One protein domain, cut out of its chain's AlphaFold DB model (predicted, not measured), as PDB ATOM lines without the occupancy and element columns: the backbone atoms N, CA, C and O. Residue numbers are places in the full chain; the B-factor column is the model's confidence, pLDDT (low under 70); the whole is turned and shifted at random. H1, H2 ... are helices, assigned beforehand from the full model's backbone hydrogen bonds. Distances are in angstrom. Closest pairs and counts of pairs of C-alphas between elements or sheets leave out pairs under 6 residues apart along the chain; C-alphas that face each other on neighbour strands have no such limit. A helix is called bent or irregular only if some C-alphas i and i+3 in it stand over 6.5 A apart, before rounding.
ATOM      1  N   LEU A 449     216.994 207.804 240.281       65.19
ATOM      2  CA  LEU A 449     215.739 208.520 240.063       65.19
ATOM      3  C   LEU A 449     215.449 208.721 238.576       65.19
ATOM      4  O   LEU A 449     214.344 208.434 238.135       65.19
ATOM      5  N   THR A 450     216.429 209.203 237.808       68.69
ATOM      6  CA  THR A 450     216.308 209.388 236.360       68.69
ATOM      7  C   THR A 450     216.076 208.046 235.687       68.69
ATOM      8  O   THR A 450     215.202 207.951 234.837       68.69
ATOM      9  N   ARG A 451     216.776 206.984 236.110       69.50
ATOM     10  CA  ARG A 451     216.536 205.627 235.610       69.50
ATOM     11  C   ARG A 451     215.111 205.161 235.899       69.50
ATOM     12  O   ARG A 451     214.458 204.683 234.984       69.50
ATOM     13  N   LEU A 452     214.613 205.320 237.126       70.62
ATOM     14  CA  LEU A 452     213.245 204.930 237.474       70.62
ATOM     15  C   LEU A 452     212.209 205.771 236.723       70.62
ATOM     16  O   LEU A 452     211.237 205.222 236.230       70.62
ATOM     17  N   LEU A 453     212.420 207.081 236.599       74.69
ATOM     18  CA  LEU A 453     211.516 207.978 235.886       74.69
ATOM     19  C   LEU A 453     211.466 207.638 234.394       74.69
ATOM     20  O   LEU A 453     210.379 207.494 233.846       74.69
ATOM     21  N   VAL A 454     212.623 207.432 233.760       74.25
ATOM     22  CA  VAL A 454     212.720 206.993 232.363       74.25
ATOM     23  C   VAL A 454     212.082 205.618 232.185       74.25
ATOM     24  O   VAL A 454     211.296 205.448 231.263       74.25
ATOM     25  N   LEU A 455     212.340 204.660 233.081       75.88
ATOM     26  CA  LEU A 455     211.721 203.335 233.020       75.88
ATOM     27  C   LEU A 455     210.206 203.403 233.218       75.88
ATOM     28  O   LEU A 455     209.484 202.786 232.453       75.88
ATOM     29  N   CYS A 456     209.699 204.178 234.177       73.94
ATOM     30  CA  CYS A 456     208.261 204.344 234.378       73.94
ATOM     31  C   CYS A 456     207.593 205.014 233.172       73.94
ATOM     32  O   CYS A 456     206.529 204.564 232.756       73.94
ATOM     33  N   LEU A 457     208.208 206.053 232.595       76.06
ATOM     34  CA  LEU A 457     207.685 206.726 231.404       76.06
ATOM     35  C   LEU A 457     207.721 205.813 230.177       76.06
ATOM     36  O   LEU A 457     206.711 205.702 229.491       76.06
ATOM     37  N   LEU A 458     208.838 205.124 229.929       75.88
ATOM     38  CA  LEU A 458     208.969 204.169 228.827       75.88
ATOM     39  C   LEU A 458     208.014 202.988 228.992       75.88
ATOM     40  O   LEU A 458     207.350 202.623 228.034       75.88
ATOM     41  N   SER A 459     207.901 202.409 230.189       70.19
ATOM     42  CA  SER A 459     206.959 201.320 230.453       70.19
ATOM     43  C   SER A 459     205.518 201.769 230.250       70.19
ATOM     44  O   SER A 459     204.755 201.038 229.631       70.19
ATOM     45  N   ASN A 460     205.146 202.963 230.718       70.81
ATOM     46  CA  ASN A 460     203.804 203.496 230.498       70.81
ATOM     47  C   ASN A 460     203.544 203.741 229.004       70.81
ATOM     48  O   ASN A 460     202.524 203.305 228.481       70.81
ATOM     49  N   LEU A 461     204.501 204.349 228.293       75.19
ATOM     50  CA  LEU A 461     204.412 204.581 226.853       75.19
ATOM     51  C   LEU A 461     204.250 203.257 226.089       75.19
ATOM     52  O   LEU A 461     203.268 203.077 225.383       75.19
ATOM     53  N   ILE A 462     205.167 202.305 226.281       72.69
ATOM     54  CA  ILE A 462     205.162 201.012 225.584       72.69
ATOM     55  C   ILE A 462     203.867 200.248 225.870       72.69
ATOM     56  O   ILE A 462     203.217 199.788 224.942       72.69
ATOM     57  N   LEU A 463     203.455 200.136 227.135       67.94
ATOM     58  CA  LEU A 463     202.276 199.349 227.513       67.94
ATOM     59  C   LEU A 463     200.948 200.017 227.148       67.94
ATOM     60  O   LEU A 463     199.934 199.332 227.082       67.94
ATOM     61  N   THR A 464     200.941 201.328 226.897       69.81
ATOM     62  CA  THR A 464     199.757 202.012 226.359       69.81
ATOM     63  C   THR A 464     199.558 201.692 224.874       69.81
ATOM     64  O   THR A 464     198.420 201.601 224.423       69.81
ATOM     65  N   TYR A 465     200.643 201.494 224.117       70.69
ATOM     66  CA  TYR A 465     200.587 201.230 222.673       70.69
ATOM     67  C   TYR A 465     200.674 199.746 222.298       70.69
ATOM     68  O   TYR A 465     200.286 199.373 221.193       70.69
ATOM     69  N   VAL A 466     201.161 198.884 223.193       65.75
ATOM     70  CA  VAL A 466     201.203 197.436 222.974       65.75
ATOM     71  C   VAL A 466     199.929 196.801 223.543       65.75
ATOM     72  O   VAL A 466     199.692 196.916 224.747       65.75
ATOM     73  N   PRO A 467     199.124 196.086 222.733       58.19
ATOM     74  CA  PRO A 467     197.907 195.418 223.183       58.19
ATOM     75  C   PRO A 467     198.260 194.137 223.955       58.19
ATOM     76  O   PRO A 467     198.027 193.022 223.498       58.19
ATOM     77  N   PHE A 468     198.875 194.285 225.127       64.25
ATOM     78  CA  PHE A 468     199.143 193.173 226.027       64.25
ATOM     79  C   PHE A 468     198.060 193.115 227.106       64.25
ATOM     80  O   PHE A 468     197.982 193.980 227.980       64.25
ATOM     81  N   SER A 469     197.234 192.071 227.040       64.44
ATOM     82  CA  SER A 469     196.227 191.761 228.055       64.44
ATOM     83  C   SER A 469     196.717 190.624 228.940       64.44
ATOM     84  O   SER A 469     197.191 189.606 228.434       64.44
ATOM     85  N   TRP A 470     196.562 190.756 230.257       60.16
ATOM     86  CA  TRP A 470     196.667 189.603 231.144       60.16
ATOM     87  C   TRP A 470     195.261 189.087 231.443       60.16
ATOM     88  O   TRP A 470     194.523 189.723 232.188       60.16
ATOM     89  N   TRP A 471     194.865 187.983 230.799       59.97
ATOM     90  CA  TRP A 471     193.522 187.387 230.921       59.97
ATOM     91  C   TRP A 471     192.373 188.384 230.679       59.97
ATOM     92  O   TRP A 471     191.369 188.374 231.384       59.97
ATOM     93  N   GLY A 472     192.539 189.273 229.695       60.69
ATOM     94  CA  GLY A 472     191.557 190.314 229.374       60.69
ATOM     95  C   GLY A 472     191.679 191.603 230.199       60.69
ATOM     96  O   GLY A 472     190.968 192.564 229.918       60.69
ATOM     97  N   TYR A 473     192.605 191.684 231.166       66.00
ATOM     98  CA  TYR A 473     192.845 192.884 231.976       66.00
ATOM     99  C   TYR A 473     194.056 193.683 231.463       66.00
ATOM    100  O   TYR A 473     195.188 193.509 231.916       66.00
ATOM    101  N   ASN A 474     193.832 194.595 230.511       67.25
ATOM    102  CA  ASN A 474     194.896 195.470 229.979       67.25
ATOM    103  C   ASN A 474     195.411 196.468 231.032       67.25
ATOM    104  O   ASN A 474     196.597 196.791 231.079       67.25
ATOM    105  N   SER A 475     194.527 196.943 231.911       70.75
ATOM    106  CA  SER A 475     194.824 198.017 232.868       70.75
ATOM    107  C   SER A 475     195.739 197.604 234.025       70.75
ATOM    108  O   SER A 475     196.270 198.470 234.714       70.75
ATOM    109  N   THR A 476     195.963 196.306 234.245       78.69
ATOM    110  CA  THR A 476     196.709 195.798 235.412       78.69
ATOM    111  C   THR A 476     198.197 195.626 235.170       78.69
ATOM    112  O   THR A 476     198.980 195.587 236.117       78.69
ATOM    113  N   VAL A 477     198.612 195.557 233.907       83.19
ATOM    114  CA  VAL A 477     200.009 195.316 233.529       83.19
ATOM    115  C   VAL A 477     200.890 196.496 233.944       83.19
ATOM    116  O   VAL A 477     201.949 196.303 234.541       83.19
ATOM    117  N   ILE A 478     200.422 197.724 233.706       84.69
ATOM    118  CA  ILE A 478     201.133 198.958 234.069       84.69
ATOM    119  C   ILE A 478     201.385 199.036 235.597       84.69
ATOM    120  O   ILE A 478     202.545 199.196 235.991       84.69
ATOM    121  N   PRO A 479     200.371 198.857 236.473       88.88
ATOM    122  CA  PRO A 479     200.558 198.750 237.923       88.88
ATOM    123  C   PRO A 479     201.573 197.691 238.358       88.88
ATOM    124  O   PRO A 479     202.405 197.974 239.222       88.88
ATOM    125  N   ILE A 480     201.545 196.496 237.753       90.19
ATOM    126  CA  ILE A 480     202.497 195.417 238.063       90.19
ATOM    127  C   ILE A 480     203.920 195.858 237.727       90.19
ATOM    128  O   ILE A 480     204.805 195.778 238.579       90.19
ATOM    129  N   VAL A 481     204.146 196.357 236.509       89.19
ATOM    130  CA  VAL A 481     205.477 196.773 236.047       89.19
ATOM    131  C   VAL A 481     206.021 197.915 236.899       89.19
ATOM    132  O   VAL A 481     207.164 197.856 237.351       89.19
ATOM    133  N   ILE A 482     205.204 198.923 237.208       89.56
ATOM    134  CA  ILE A 482     205.625 200.037 238.063       89.56
ATOM    135  C   ILE A 482     205.893 199.568 239.500       89.56
ATOM    136  O   ILE A 482     206.901 199.965 240.090       89.56
ATOM    137  N   GLY A 483     205.062 198.678 240.046       91.50
ATOM    138  CA  GLY A 483     205.295 198.056 241.349       91.50
ATOM    139  C   GLY A 483     206.617 197.280 241.397       91.50
ATOM    140  O   GLY A 483     207.388 197.432 242.348       91.50
ATOM    141  N   LEU A 484     206.929 196.510 240.347       92.56
ATOM    142  CA  LEU A 484     208.196 195.787 240.196       92.56
ATOM    143  C   LEU A 484     209.393 196.741 240.123       92.56
ATOM    144  O   LEU A 484     210.382 196.521 240.821       92.56
ATOM    145  N   LEU A 485     209.296 197.809 239.329       89.75
ATOM    146  CA  LEU A 485     210.346 198.819 239.188       89.75
ATOM    147  C   LEU A 485     210.636 199.524 240.517       89.75
ATOM    148  O   LEU A 485     211.792 199.607 240.933       89.75
ATOM    149  N   ILE A 486     209.597 199.968 241.232       89.38
ATOM    150  CA  ILE A 486     209.745 200.596 242.551       89.38
ATOM    151  C   ILE A 486     210.361 199.610 243.544       89.38
ATOM    152  O   ILE A 486     211.273 199.971 244.292       89.38
ATOM    153  N   ALA A 487     209.904 198.357 243.552       90.00
ATOM    154  CA  ALA A 487     210.454 197.345 244.440       90.00
ATOM    155  C   ALA A 487     211.927 197.039 244.123       90.00
ATOM    156  O   ALA A 487     212.737 196.915 245.042       90.00
ATOM    157  N   TYR A 488     212.299 196.975 242.844       88.44
ATOM    158  CA  TYR A 488     213.683 196.820 242.402       88.44
ATOM    159  C   TYR A 488     214.556 198.001 242.852       88.44
ATOM    160  O   TYR A 488     215.606 197.789 243.460       88.44
ATOM    161  N   SER A 489     214.093 199.242 242.675       85.06
ATOM    162  CA  SER A 489     214.802 200.436 243.155       85.06
ATOM    163  C   SER A 489     214.966 200.460 244.679       85.06
ATOM    164  O   SER A 489     216.031 200.826 245.178       85.06
ATOM    165  N   LEU A 490     213.950 200.025 245.434       84.38
ATOM    166  CA  LEU A 490     214.044 199.888 246.891       84.38
ATOM    167  C   LEU A 490     215.089 198.842 247.309       84.38
ATOM    168  O   LEU A 490     215.781 199.052 248.305       84.38
ATOM    169  N   ARG A 491     215.220 197.733 246.565       84.19
ATOM    170  CA  ARG A 491     216.236 196.697 246.823       84.19
ATOM    171  C   ARG A 491     217.647 197.212 246.571       84.19
ATOM    172  O   ARG A 491     218.508 197.017 247.425       84.19
ATOM    173  N   LEU A 492     217.866 197.891 245.441       81.06
ATOM    174  CA  LEU A 492     219.167 198.479 245.104       81.06
ATOM    175  C   LEU A 492     219.588 199.540 246.121       81.06
ATOM    176  O   LEU A 492     220.756 199.625 246.494       81.06
ATOM    177  N   ASN A 493     218.634 200.341 246.595       75.94
ATOM    178  CA  ASN A 493     218.903 201.390 247.556       75.94
ATOM    179  C   ASN A 493     217.871 201.377 248.689       75.94
ATOM    180  O   ASN A 493     216.837 202.037 248.627       75.94
ATOM    181  N   LYS A 494     218.197 200.722 249.810       70.88
ATOM    182  CA  LYS A 494     217.340 200.709 251.016       70.88
ATOM    183  C   LYS A 494     217.064 202.112 251.587       70.88
ATOM    184  O   LYS A 494     216.121 202.300 252.360       70.88
ATOM    185  N   SER A 495     217.882 203.108 251.226       65.94
ATOM    186  CA  SER A 495     217.700 204.519 251.594       65.94
ATOM    187  C   SER A 495     216.876 205.324 250.581       65.94
ATOM    188  O   SER A 495     216.696 206.532 250.764       65.94
ATOM    189  N   PHE A 496     216.344 204.668 249.545       67.06
ATOM    190  CA  PHE A 496     215.534 205.280 248.502       67.06
ATOM    191  C   PHE A 496     214.412 206.135 249.106       67.06
ATOM    192  O   PHE A 496     213.694 205.763 250.051       67.06
ATOM    193  N   ASN A 497     214.337 207.366 248.609       72.00
ATOM    194  CA  ASN A 497     213.433 208.372 249.131       72.00
ATOM    195  C   ASN A 497     212.010 208.082 248.635       72.00
ATOM    196  O   ASN A 497     211.836 207.730 247.476       72.00
ATOM    197  N   LEU A 498     210.995 208.287 249.482       77.81
ATOM    198  CA  LEU A 498     209.589 208.155 249.070       77.81
ATOM    199  C   LEU A 498     209.260 209.074 247.896       77.81
ATOM    200  O   LEU A 498     208.515 208.685 247.009       77.81
ATOM    201  N   ILE A 499     209.895 210.250 247.863       75.25
ATOM    202  CA  ILE A 499     209.785 211.207 246.759       75.25
ATOM    203  C   ILE A 499     210.157 210.553 245.422       75.25
ATOM    204  O   ILE A 499     209.552 210.855 244.405       75.25
ATOM    205  N   GLY A 500     211.110 209.615 245.420       74.88
ATOM    206  CA  GLY A 500     211.509 208.918 244.204       74.88
ATOM    207  C   GLY A 500     210.466 207.936 243.674       74.88
ATOM    208  O   GLY A 500     210.481 207.651 242.486       74.88
ATOM    209  N   ALA A 501     209.547 207.447 244.513       84.00
ATOM    210  CA  ALA A 501     208.445 206.588 244.073       84.00
ATOM    211  C   ALA A 501     207.265 207.389 243.494       84.00
ATOM    212  O   ALA A 501     206.442 206.818 242.780       84.00
ATOM    213  N   LEU A 502     207.183 208.698 243.778       85.19
ATOM    214  CA  LEU A 502     206.056 209.542 243.370       85.19
ATOM    215  C   LEU A 502     205.804 209.548 241.858       85.19
ATOM    216  O   LEU A 502     204.640 209.424 241.497       85.19
ATOM    217  N   PRO A 503     206.807 209.632 240.960       83.75
ATOM    218  CA  PRO A 503     206.545 209.601 239.520       83.75
ATOM    219  C   PRO A 503     205.830 208.321 239.069       83.75
ATOM    220  O   PRO A 503     204.862 208.394 238.317       83.75
ATOM    221  N   GLY A 504     206.254 207.157 239.576       85.19
ATOM    222  CA  GLY A 504     205.597 205.879 239.288       85.19
ATOM    223  C   GLY A 504     204.182 205.810 239.867       85.19
ATOM    224  O   GLY A 504     203.255 205.392 239.182       85.19
ATOM    225  N   ILE A 505     203.989 206.288 241.101       91.56
ATOM    226  CA  ILE A 505     202.664 206.362 241.736       91.56
ATOM    227  C   ILE A 505     201.725 207.286 240.943       91.56
ATOM    228  O   ILE A 505     200.589 206.918 240.660       91.56
ATOM    229  N   LEU A 506     202.192 208.469 240.545       89.81
ATOM    230  CA  LEU A 506     201.405 209.417 239.756       89.81
ATOM    231  C   LEU A 506     201.018 208.825 238.397       89.81
ATOM    232  O   LEU A 506     199.874 208.989 237.980       89.81
ATOM    233  N   ALA A 507     201.927 208.092 237.748       85.44
ATOM    234  CA  ALA A 507     201.665 207.441 236.465       85.44
ATOM    235  C   ALA A 507     200.518 206.416 236.532       85.44
ATOM    236  O   ALA A 507     199.754 206.316 235.575       85.44
ATOM    237  N   VAL A 508     200.361 205.697 237.653       89.50
ATOM    238  CA  VAL A 508     199.282 204.699 237.820       89.50
ATOM    239  C   VAL A 508     198.000 205.262 238.423       89.50
ATOM    240  O   VAL A 508     196.967 204.611 238.329       89.50
ATOM    241  N   VAL A 509     198.037 206.445 239.046       91.69
ATOM    242  CA  VAL A 509     196.860 207.044 239.700       91.69
ATOM    243  C   VAL A 509     196.207 208.112 238.831       91.69
ATOM    244  O   VAL A 509     195.000 208.054 238.615       91.69
ATOM    245  N   VAL A 510     196.967 209.090 238.327       91.00
ATOM    246  CA  VAL A 510     196.403 210.318 237.731       91.00
ATOM    247  C   VAL A 510     195.573 210.011 236.485       91.00
ATOM    248  O   VAL A 510     194.405 210.384 236.423       91.00
ATOM    249  N   GLY A 511     196.158 209.303 235.514       88.25
ATOM    250  CA  GLY A 511     195.491 208.963 234.255       88.25
ATOM    251  C   GLY A 511     194.211 208.148 234.468       88.25
ATOM    252  O   GLY A 511     193.147 208.598 234.047       88.25
ATOM    253  N   PRO A 512     194.273 207.001 235.173       87.88
ATOM    254  CA  PRO A 512     193.090 206.197 235.468       87.88
ATOM    255  C   PRO A 512     192.016 206.930 236.280       87.88
ATOM    256  O   PRO A 512     190.837 206.775 235.983       87.88
ATOM    257  N   THR A 513     192.390 207.772 237.251       90.50
ATOM    258  CA  THR A 513     191.420 208.561 238.039       90.50
ATOM    259  C   THR A 513     190.669 209.554 237.150       90.50
ATOM    260  O   THR A 513     189.442 209.619 237.200       90.50
ATOM    261  N   ILE A 514     191.386 210.284 236.286       92.69
ATOM    262  CA  ILE A 514     190.768 211.204 235.319       92.69
ATOM    263  C   ILE A 514     189.895 210.421 234.336       92.69
ATOM    264  O   ILE A 514     188.764 210.819 234.080       92.69
ATOM    265  N   TYR A 515     190.376 209.288 233.818       89.50
ATOM    266  CA  TYR A 515     189.599 208.426 232.927       89.50
ATOM    267  C   TYR A 515     188.286 207.960 233.572       89.50
ATOM    268  O   TYR A 515     187.230 208.044 232.948       89.50
ATOM    269  N   MET A 516     188.333 207.528 234.835       88.12
ATOM    270  CA  MET A 516     187.146 207.136 235.597       88.12
ATOM    271  C   MET A 516     186.178 208.303 235.774       88.12
ATOM    272  O   MET A 516     184.986 208.141 235.522       88.12
ATOM    273  N   ALA A 517     186.684 209.484 236.138       90.38
ATOM    274  CA  ALA A 517     185.857 210.677 236.263       90.38
ATOM    275  C   ALA A 517     185.180 211.038 234.928       90.38
ATOM    276  O   ALA A 517     183.985 211.328 234.901       90.38
ATOM    277  N   ARG A 518     185.911 210.949 233.806       90.19
ATOM    278  CA  ARG A 518     185.378 211.215 232.459       90.19
ATOM    279  C   ARG A 518     184.289 210.237 232.049       90.19
ATOM    280  O   ARG A 518     183.280 210.643 231.477       90.19
ATOM    281  N   ARG A 519     184.507 208.950 232.326       86.62
ATOM    282  CA  ARG A 519     183.621 207.876 231.880       86.62
ATOM    283  C   ARG A 519     182.373 207.731 232.749       86.62
ATOM    284  O   ARG A 519     181.315 207.439 232.204       86.62
ATOM    285  N   PHE A 520     182.497 207.916 234.063       85.06
ATOM    286  CA  PHE A 520     181.457 207.525 235.023       85.06
ATOM    287  C   PHE A 520     180.995 208.633 235.973       85.06
ATOM    288  O   PHE A 520     180.049 208.405 236.717       85.06
ATOM    289  N   MET A 521     181.648 209.799 236.001       86.00
ATOM    290  CA  MET A 521     181.337 210.857 236.977       86.00
ATOM    291  C   MET A 521     181.127 212.229 236.330       86.00
ATOM    292  O   MET A 521     181.411 213.255 236.940       86.00
ATOM    293  N   GLY A 522     180.681 212.251 235.073       86.25
ATOM    294  CA  GLY A 522     180.230 213.481 234.428       86.25
ATOM    295  C   GLY A 522     181.311 214.457 233.981       86.25
ATOM    296  O   GLY A 522     180.976 215.480 233.399       86.25
ATOM    297  N   LEU A 523     182.600 214.167 234.183       90.44
ATOM    298  CA  LEU A 523     183.671 215.062 233.736       90.44
ATOM    299  C   LEU A 523     183.739 215.167 232.200       90.44
ATOM    300  O   LEU A 523     184.006 216.244 231.682       90.44
ATOM    301  N   ALA A 524     183.500 214.059 231.486       88.50
ATOM    302  CA  ALA A 524     183.515 213.971 230.022       88.50
ATOM    303  C   ALA A 524     184.673 214.767 229.365       88.50
ATOM    304  O   ALA A 524     185.841 214.447 229.614       88.50
ATOM    305  N   ASP A 525     184.372 215.783 228.554       86.88
ATOM    306  CA  ASP A 525     185.375 216.573 227.825       86.88
ATOM    307  C   ASP A 525     185.841 217.816 228.601       86.88
ATOM    308  O   ASP A 525     186.787 218.498 228.200       86.88
ATOM    309  N   ALA A 526     185.227 218.092 229.755       88.38
ATOM    310  CA  ALA A 526     185.546 219.256 230.561       88.38
ATOM    311  C   ALA A 526     186.957 219.175 231.190       88.38
ATOM    312  O   ALA A 526     187.519 218.090 231.415       88.38
ATOM    313  N   PRO A 527     187.565 220.332 231.521       90.88
ATOM    314  CA  PRO A 527     188.792 220.373 232.303       90.88
ATOM    315  C   PRO A 527     188.600 219.725 233.679       90.88
ATOM    316  O   PRO A 527     187.689 220.071 234.420       90.88
ATOM    317  N   TRP A 528     189.502 218.814 234.054       92.19
ATOM    318  CA  TRP A 528     189.423 218.091 235.333       92.19
ATOM    319  C   TRP A 528     189.787 218.942 236.555       92.19
ATOM    320  O   TRP A 528     189.419 218.606 237.679       92.19
ATOM    321  N   TRP A 529     190.556 220.012 236.348       93.12
ATOM    322  CA  TRP A 529     190.963 220.919 237.415       93.12
ATOM    323  C   TRP A 529     189.832 221.902 237.707       93.12
ATOM    324  O   TRP A 529     189.353 222.562 236.790       93.12
ATOM    325  N   GLY A 530     189.451 222.034 238.972       90.12
ATOM    326  CA  GLY A 530     188.324 222.849 239.423       90.12
ATOM    327  C   GLY A 530     186.964 222.203 239.173       90.12
ATOM    328  O   GLY A 530     185.958 222.904 239.233       90.12
ATOM    329  N   PHE A 531     186.929 220.909 238.830       91.69
ATOM    330  CA  PHE A 531     185.691 220.205 238.516       91.69
ATOM    331  C   PHE A 531     185.040 219.647 239.783       91.69
ATOM    332  O   PHE A 531     185.651 218.850 240.506       91.69
ATOM    333  N   ALA A 600     201.776 202.497 251.377       94.94
ATOM    334  CA  ALA A 600     202.205 201.127 251.088       94.94
ATOM    335  C   ALA A 600     203.725 201.042 250.838       94.94
ATOM    336  O   ALA A 600     204.426 200.263 251.492       94.94
ATOM    337  N   VAL A 601     204.272 201.913 249.977       93.75
ATOM    338  CA  VAL A 601     205.721 202.000 249.701       93.75
ATOM    339  C   VAL A 601     206.510 202.360 250.962       93.75
ATOM    340  O   VAL A 601     207.577 201.796 251.221       93.75
ATOM    341  N   PHE A 602     205.993 203.272 251.793       92.81
ATOM    342  CA  PHE A 602     206.591 203.589 253.090       92.81
ATOM    343  C   PHE A 602     206.711 202.361 253.981       92.81
ATOM    344  O   PHE A 602     207.788 202.133 254.537       92.81
ATOM    345  N   THR A 603     205.646 201.576 254.080       93.00
ATOM    346  CA  THR A 603     205.588 200.375 254.911       93.00
ATOM    347  C   THR A 603     206.562 199.311 254.417       93.00
ATOM    348  O   THR A 603     207.409 198.845 255.185       93.00
ATOM    349  N   ALA A 604     206.545 199.031 253.111       92.00
ATOM    350  CA  ALA A 604     207.467 198.107 252.458       92.00
ATOM    351  C   ALA A 604     208.936 198.499 252.690       92.00
ATOM    352  O   ALA A 604     209.768 197.667 253.056       92.00
ATOM    353  N   ARG A 605     209.258 199.796 252.577       90.38
ATOM    354  CA  ARG A 605     210.607 200.308 252.843       90.38
ATOM    355  C   ARG A 605     211.043 200.104 254.294       90.38
ATOM    356  O   ARG A 605     212.226 199.872 254.533       90.38
ATOM    357  N   GLN A 606     210.148 200.235 255.280       89.44
ATOM    358  CA  GLN A 606     210.529 199.986 256.680       89.44
ATOM    359  C   GLN A 606     210.777 198.504 256.943       89.44
ATOM    360  O   GLN A 606     211.748 198.186 257.623       89.44
ATOM    361  N   ALA A 607     209.966 197.616 256.368       88.19
ATOM    362  CA  ALA A 607     210.177 196.176 256.473       88.19
ATOM    363  C   ALA A 607     211.497 195.739 255.803       88.19
ATOM    364  O   ALA A 607     212.281 195.009 256.407       88.19
ATOM    365  N   LEU A 608     211.811 196.273 254.614       87.88
ATOM    366  CA  LEU A 608     213.026 195.944 253.852       87.88
ATOM    367  C   LEU A 608     214.340 196.202 254.609       87.88
ATOM    368  O   LEU A 608     215.344 195.537 254.357       87.88
ATOM    369  N   LYS A 609     214.354 197.147 255.556       85.00
ATOM    370  CA  LYS A 609     215.547 197.435 256.369       85.00
ATOM    371  C   LYS A 609     216.002 196.250 257.213       85.00
ATOM    372  O   LYS A 609     217.187 196.170 257.513       85.00
ATOM    373  N   HIS A 610     215.086 195.350 257.562       82.12
ATOM    374  CA  HIS A 610     215.367 194.181 258.395       82.12
ATOM    375  C   HIS A 610     215.666 192.919 257.580       82.12
ATOM    376  O   HIS A 610     216.053 191.906 258.148       82.12
ATOM    377  N   PHE A 611     215.504 192.968 256.256       81.12
ATOM    378  CA  PHE A 611     215.750 191.832 255.376       81.12
ATOM    379  C   PHE A 611     217.148 191.901 254.749       81.12
ATOM    380  O   PHE A 611     217.511 192.888 254.100       81.12
ATOM    381  N   SER A 612     217.939 190.843 254.929       69.50
ATOM    382  CA  SER A 612     219.266 190.667 254.320       69.50
ATOM    383  C   SER A 612     219.240 189.710 253.119       69.50
ATOM    384  O   SER A 612     219.917 189.980 252.132       69.50
ATOM    385  N   GLY A 613     218.420 188.653 253.156       73.25
ATOM    386  CA  GLY A 613     218.358 187.611 252.124       73.25
ATOM    387  C   GLY A 613     217.526 187.951 250.878       73.25
ATOM    388  O   GLY A 613     216.569 188.725 250.924       73.25
ATOM    389  N   SER A 614     217.883 187.336 249.742       77.00
ATOM    390  CA  SER A 614     217.210 187.517 248.440       77.00
ATOM    391  C   SER A 614     215.752 187.022 248.444       77.00
ATOM    392  O   SER A 614     214.868 187.676 247.890       77.00
ATOM    393  N   ARG A 615     215.466 185.912 249.142       80.25
ATOM    394  CA  ARG A 615     214.107 185.346 249.258       80.25
ATOM    395  C   ARG A 615     213.165 186.281 250.018       80.25
ATOM    396  O   ARG A 615     212.037 186.503 249.598       80.25
ATOM    397  N   GLU A 616     213.625 186.892 251.106       81.25
ATOM    398  CA  GLU A 616     212.835 187.864 251.865       81.25
ATOM    399  C   GLU A 616     212.541 189.139 251.056       81.25
ATOM    400  O   GLU A 616     211.460 189.718 251.156       81.25
ATOM    401  N   GLN A 617     213.474 189.561 250.198       84.19
ATOM    402  CA  GLN A 617     213.265 190.700 249.301       84.19
ATOM    403  C   GLN A 617     212.197 190.424 248.227       84.19
ATOM    404  O   GLN A 617     211.526 191.360 247.781       84.19
ATOM    405  N   GLN A 618     211.999 189.161 247.828       89.00
ATOM    406  CA  GLN A 618     210.903 188.759 246.935       89.00
ATOM    407  C   GLN A 618     209.533 188.984 247.569       89.00
ATOM    408  O   GLN A 618     208.636 189.477 246.888       89.00
ATOM    409  N   LEU A 619     209.393 188.755 248.874       90.56
ATOM    410  CA  LEU A 619     208.137 188.982 249.595       90.56
ATOM    411  C   LEU A 619     207.768 190.466 249.693       90.56
ATOM    412  O   LEU A 619     206.602 190.824 249.560       90.56
ATOM    413  N   ILE A 620     208.759 191.348 249.852       90.94
ATOM    414  CA  ILE A 620     208.536 192.803 249.788       90.94
ATOM    415  C   ILE A 620     208.045 193.227 248.405       90.94
ATOM    416  O   ILE A 620     207.145 194.055 248.291       90.94
ATOM    417  N   THR A 621     208.627 192.663 247.349       92.94
ATOM    418  CA  THR A 621     208.176 192.943 245.984       92.94
ATOM    419  C   THR A 621     206.770 192.428 245.744       92.94
ATOM    420  O   THR A 621     205.963 193.172 245.200       92.94
ATOM    421  N   LEU A 622     206.462 191.214 246.206       94.94
ATOM    422  CA  LEU A 622     205.119 190.652 246.133       94.94
ATOM    423  C   LEU A 622     204.101 191.564 246.834       94.94
ATOM    424  O   LEU A 622     203.078 191.892 246.246       94.94
ATOM    425  N   PHE A 623     204.420 192.057 248.034       95.56
ATOM    426  CA  PHE A 623     203.577 193.004 248.768       95.56
ATOM    427  C   PHE A 623     203.349 194.322 248.013       95.56
ATOM    428  O   PHE A 623     202.217 194.797 247.932       95.56
ATOM    429  N   ILE A 624     204.410 194.927 247.462       95.00
ATOM    430  CA  ILE A 624     204.299 196.182 246.704       95.00
ATOM    431  C   ILE A 624     203.432 195.966 245.466       95.00
ATOM    432  O   ILE A 624     202.499 196.733 245.247       95.00
ATOM    433  N   VAL A 625     203.704 194.922 244.683       95.25
ATOM    434  CA  VAL A 625     202.930 194.609 243.477       95.25
ATOM    435  C   VAL A 625     201.465 194.350 243.829       95.25
ATOM    436  O   VAL A 625     200.595 194.923 243.182       95.25
ATOM    437  N   ALA A 626     201.183 193.590 244.892       95.00
ATOM    438  CA  ALA A 626     199.820 193.355 245.367       95.00
ATOM    439  C   ALA A 626     199.094 194.666 245.714       95.00
ATOM    440  O   ALA A 626     197.974 194.890 245.259       95.00
ATOM    441  N   CYS A 627     199.745 195.573 246.452       95.38
ATOM    442  CA  CYS A 627     199.165 196.878 246.778       95.38
ATOM    443  C   CYS A 627     198.910 197.724 245.523       95.38
ATOM    444  O   CYS A 627     197.854 198.341 245.416       95.38
ATOM    445  N   PHE A 628     199.857 197.753 244.579       94.38
ATOM    446  CA  PHE A 628     199.703 198.501 243.330       94.38
ATOM    447  C   PHE A 628     198.535 197.960 242.515       94.38
ATOM    448  O   PHE A 628     197.646 198.732 242.194       94.38
ATOM    449  N   VAL A 629     198.480 196.650 242.272       91.69
ATOM    450  CA  VAL A 629     197.376 196.010 241.541       91.69
ATOM    451  C   VAL A 629     196.030 196.312 242.197       91.69
ATOM    452  O   VAL A 629     195.110 196.758 241.514       91.69
ATOM    453  N   MET A 630     195.927 196.134 243.516       90.56
ATOM    454  CA  MET A 630     194.688 196.353 244.261       90.56
ATOM    455  C   MET A 630     194.197 197.802 244.162       90.56
ATOM    456  O   MET A 630     193.072 198.032 243.737       90.56
ATOM    457  N   PHE A 631     195.031 198.787 244.511       90.38
ATOM    458  CA  PHE A 631     194.616 200.198 244.546       90.38
ATOM    459  C   PHE A 631     194.468 200.845 243.166       90.38
ATOM    460  O   PHE A 631     194.007 201.980 243.080       90.38
ATOM    461  N   THR A 632     194.851 200.140 242.100       87.56
ATOM    462  CA  THR A 632     194.629 200.568 240.710       87.56
ATOM    463  C   THR A 632     193.426 199.900 240.050       87.56
ATOM    464  O   THR A 632     193.188 200.085 238.859       87.56
ATOM    465  N   GLU A 633     192.662 199.103 240.793       86.56
ATOM    466  CA  GLU A 633     191.420 198.532 240.287       86.56
ATOM    467  C   GLU A 633     190.275 199.561 240.373       86.56
ATOM    468  O   GLU A 633     190.265 200.451 241.230       86.56
ATOM    469  N   GLN A 634     189.314 199.463 239.450       84.19
ATOM    470  CA  GLN A 634     188.251 200.449 239.249       84.19
ATOM    471  C   GLN A 634     187.469 200.778 240.526       84.19
ATOM    472  O   GLN A 634     187.200 201.956 240.779       84.19
ATOM    473  N   ILE A 635     187.136 199.782 241.357       83.94
ATOM    474  CA  ILE A 635     186.360 200.036 242.577       83.94
ATOM    475  C   ILE A 635     187.132 200.915 243.567       83.94
ATOM    476  O   ILE A 635     186.547 201.774 244.223       83.94
ATOM    477  N   PHE A 636     188.454 200.759 243.646       87.19
ATOM    478  CA  PHE A 636     189.286 201.524 244.570       87.19
ATOM    479  C   PHE A 636     189.453 202.967 244.098       87.19
ATOM    480  O   PHE A 636     189.386 203.876 244.922       87.19
ATOM    481  N   PHE A 637     189.544 203.208 242.787       85.81
ATOM    482  CA  PHE A 637     189.467 204.572 242.260       85.81
ATOM    483  C   PHE A 637     188.125 205.235 242.574       85.81
ATOM    484  O   PHE A 637     188.110 206.406 242.948       85.81
ATOM    485  N   SER A 638     187.014 204.490 242.509       83.25
ATOM    486  CA  SER A 638     185.708 205.036 242.902       83.25
ATOM    487  C   SER A 638     185.691 205.478 244.374       83.25
ATOM    488  O   SER A 638     185.255 206.588 244.668       83.25
TER     489      SER A 638
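This is residues 449 to 531 and 600 to 638 of the 893 residues of an uncharacterized protein of Actinobacteria bacterium (UniProt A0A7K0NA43). Three helices, H1, H2 and H3, make an up-and-down bundle, and a helical hairpin of H4 and H5 packs on it, so placed that H2 lies in the middle between H1 and H5. H3 runs on beyond its contacts with H1 and H2, and the short H6 packs on that farther part. The printed part has 122 residues with six named helices, H1 to H6 in order along the chain, and no named strand; the class is all helix. The whole is compact, with a radius of gyration of the C-alphas of 15.5 A and spans of 50 by 34 by 27 A.

H1, residues 449 to 465, and H2, residues 474 to 492, form a hairpin: they touch, closest at the C-alphas of Cys 456 and Ile 482, 6.3 A apart, at a shallow tilt of 16 degrees, opposite ways. H3, residues 498 to 520, is the hub, touching four helices, and has a kink of 41 degrees near residue 505. H2 and H3 also form a hairpin, at a shallow tilt of 11 degrees; residues 478 to 486 of H2 touch residues 501 to 508 of H3, closest at the C-alphas of Ile 482 and Gly 504, 6.0 A. With residues 500 to 507 alone H3 touches H1, the same way at 26 degrees, a shallow tilt; the closest C-alphas, of Cys 456 and Gly 504, are 5.8 A apart. H4, residues 600 to 608, only just touches H3, with 3 pairs of C-alphas within 8 A, the closest those of Leu 498 and Phe 602, 6.8 A. H5, residues 614 to 631, forms a hairpin with H4, at a shallow tilt of 9 degrees, closest at the C-alphas of Ala 604 and Ile 620, 6.0 A. H5 touches H2 with the C-alphas of Gly 483 and Val 625 closest, 4.7 A, opposite ways at a steep tilt of 36 degrees, only just past shallow. H6, residues 634 to 638, touches residues 512 to 516 of H3, closest at the C-alphas of Thr 513 and Phe 637, 6.1 A. H1 is apart from H4, H5 and H6. Every O i to N i+4 pair is within hydrogen-bond range in H1, H4 and H6; the counts are 13 of 15 in H2, 15 of 19 in H3 and 13 of 14 in H5.

H1 begins at C-alpha 449, (215.739, 208.520, 240.063), and is 24.2 A long. H2 is 28.8 A long, H3 31.5 A and H5 26.2 A. H3 is irregular, only just: C-alphas 500 and 503 are 6.9 A apart. H6 ends at C-alpha 638, (185.708, 205.036, 242.902).

The C-alphas farthest apart are those of Ala 526 and Gly 613, 50.4 A. Residues 532 to 599 are not printed, and C-alphas 531 and 600 are 28.2 A apart across this cut. Of the links printed whole, H1 to H2 is short and the others are tight. The mean pLDDT of the printed part is 82.8; 17 residues are under 70, among them 466 to 474.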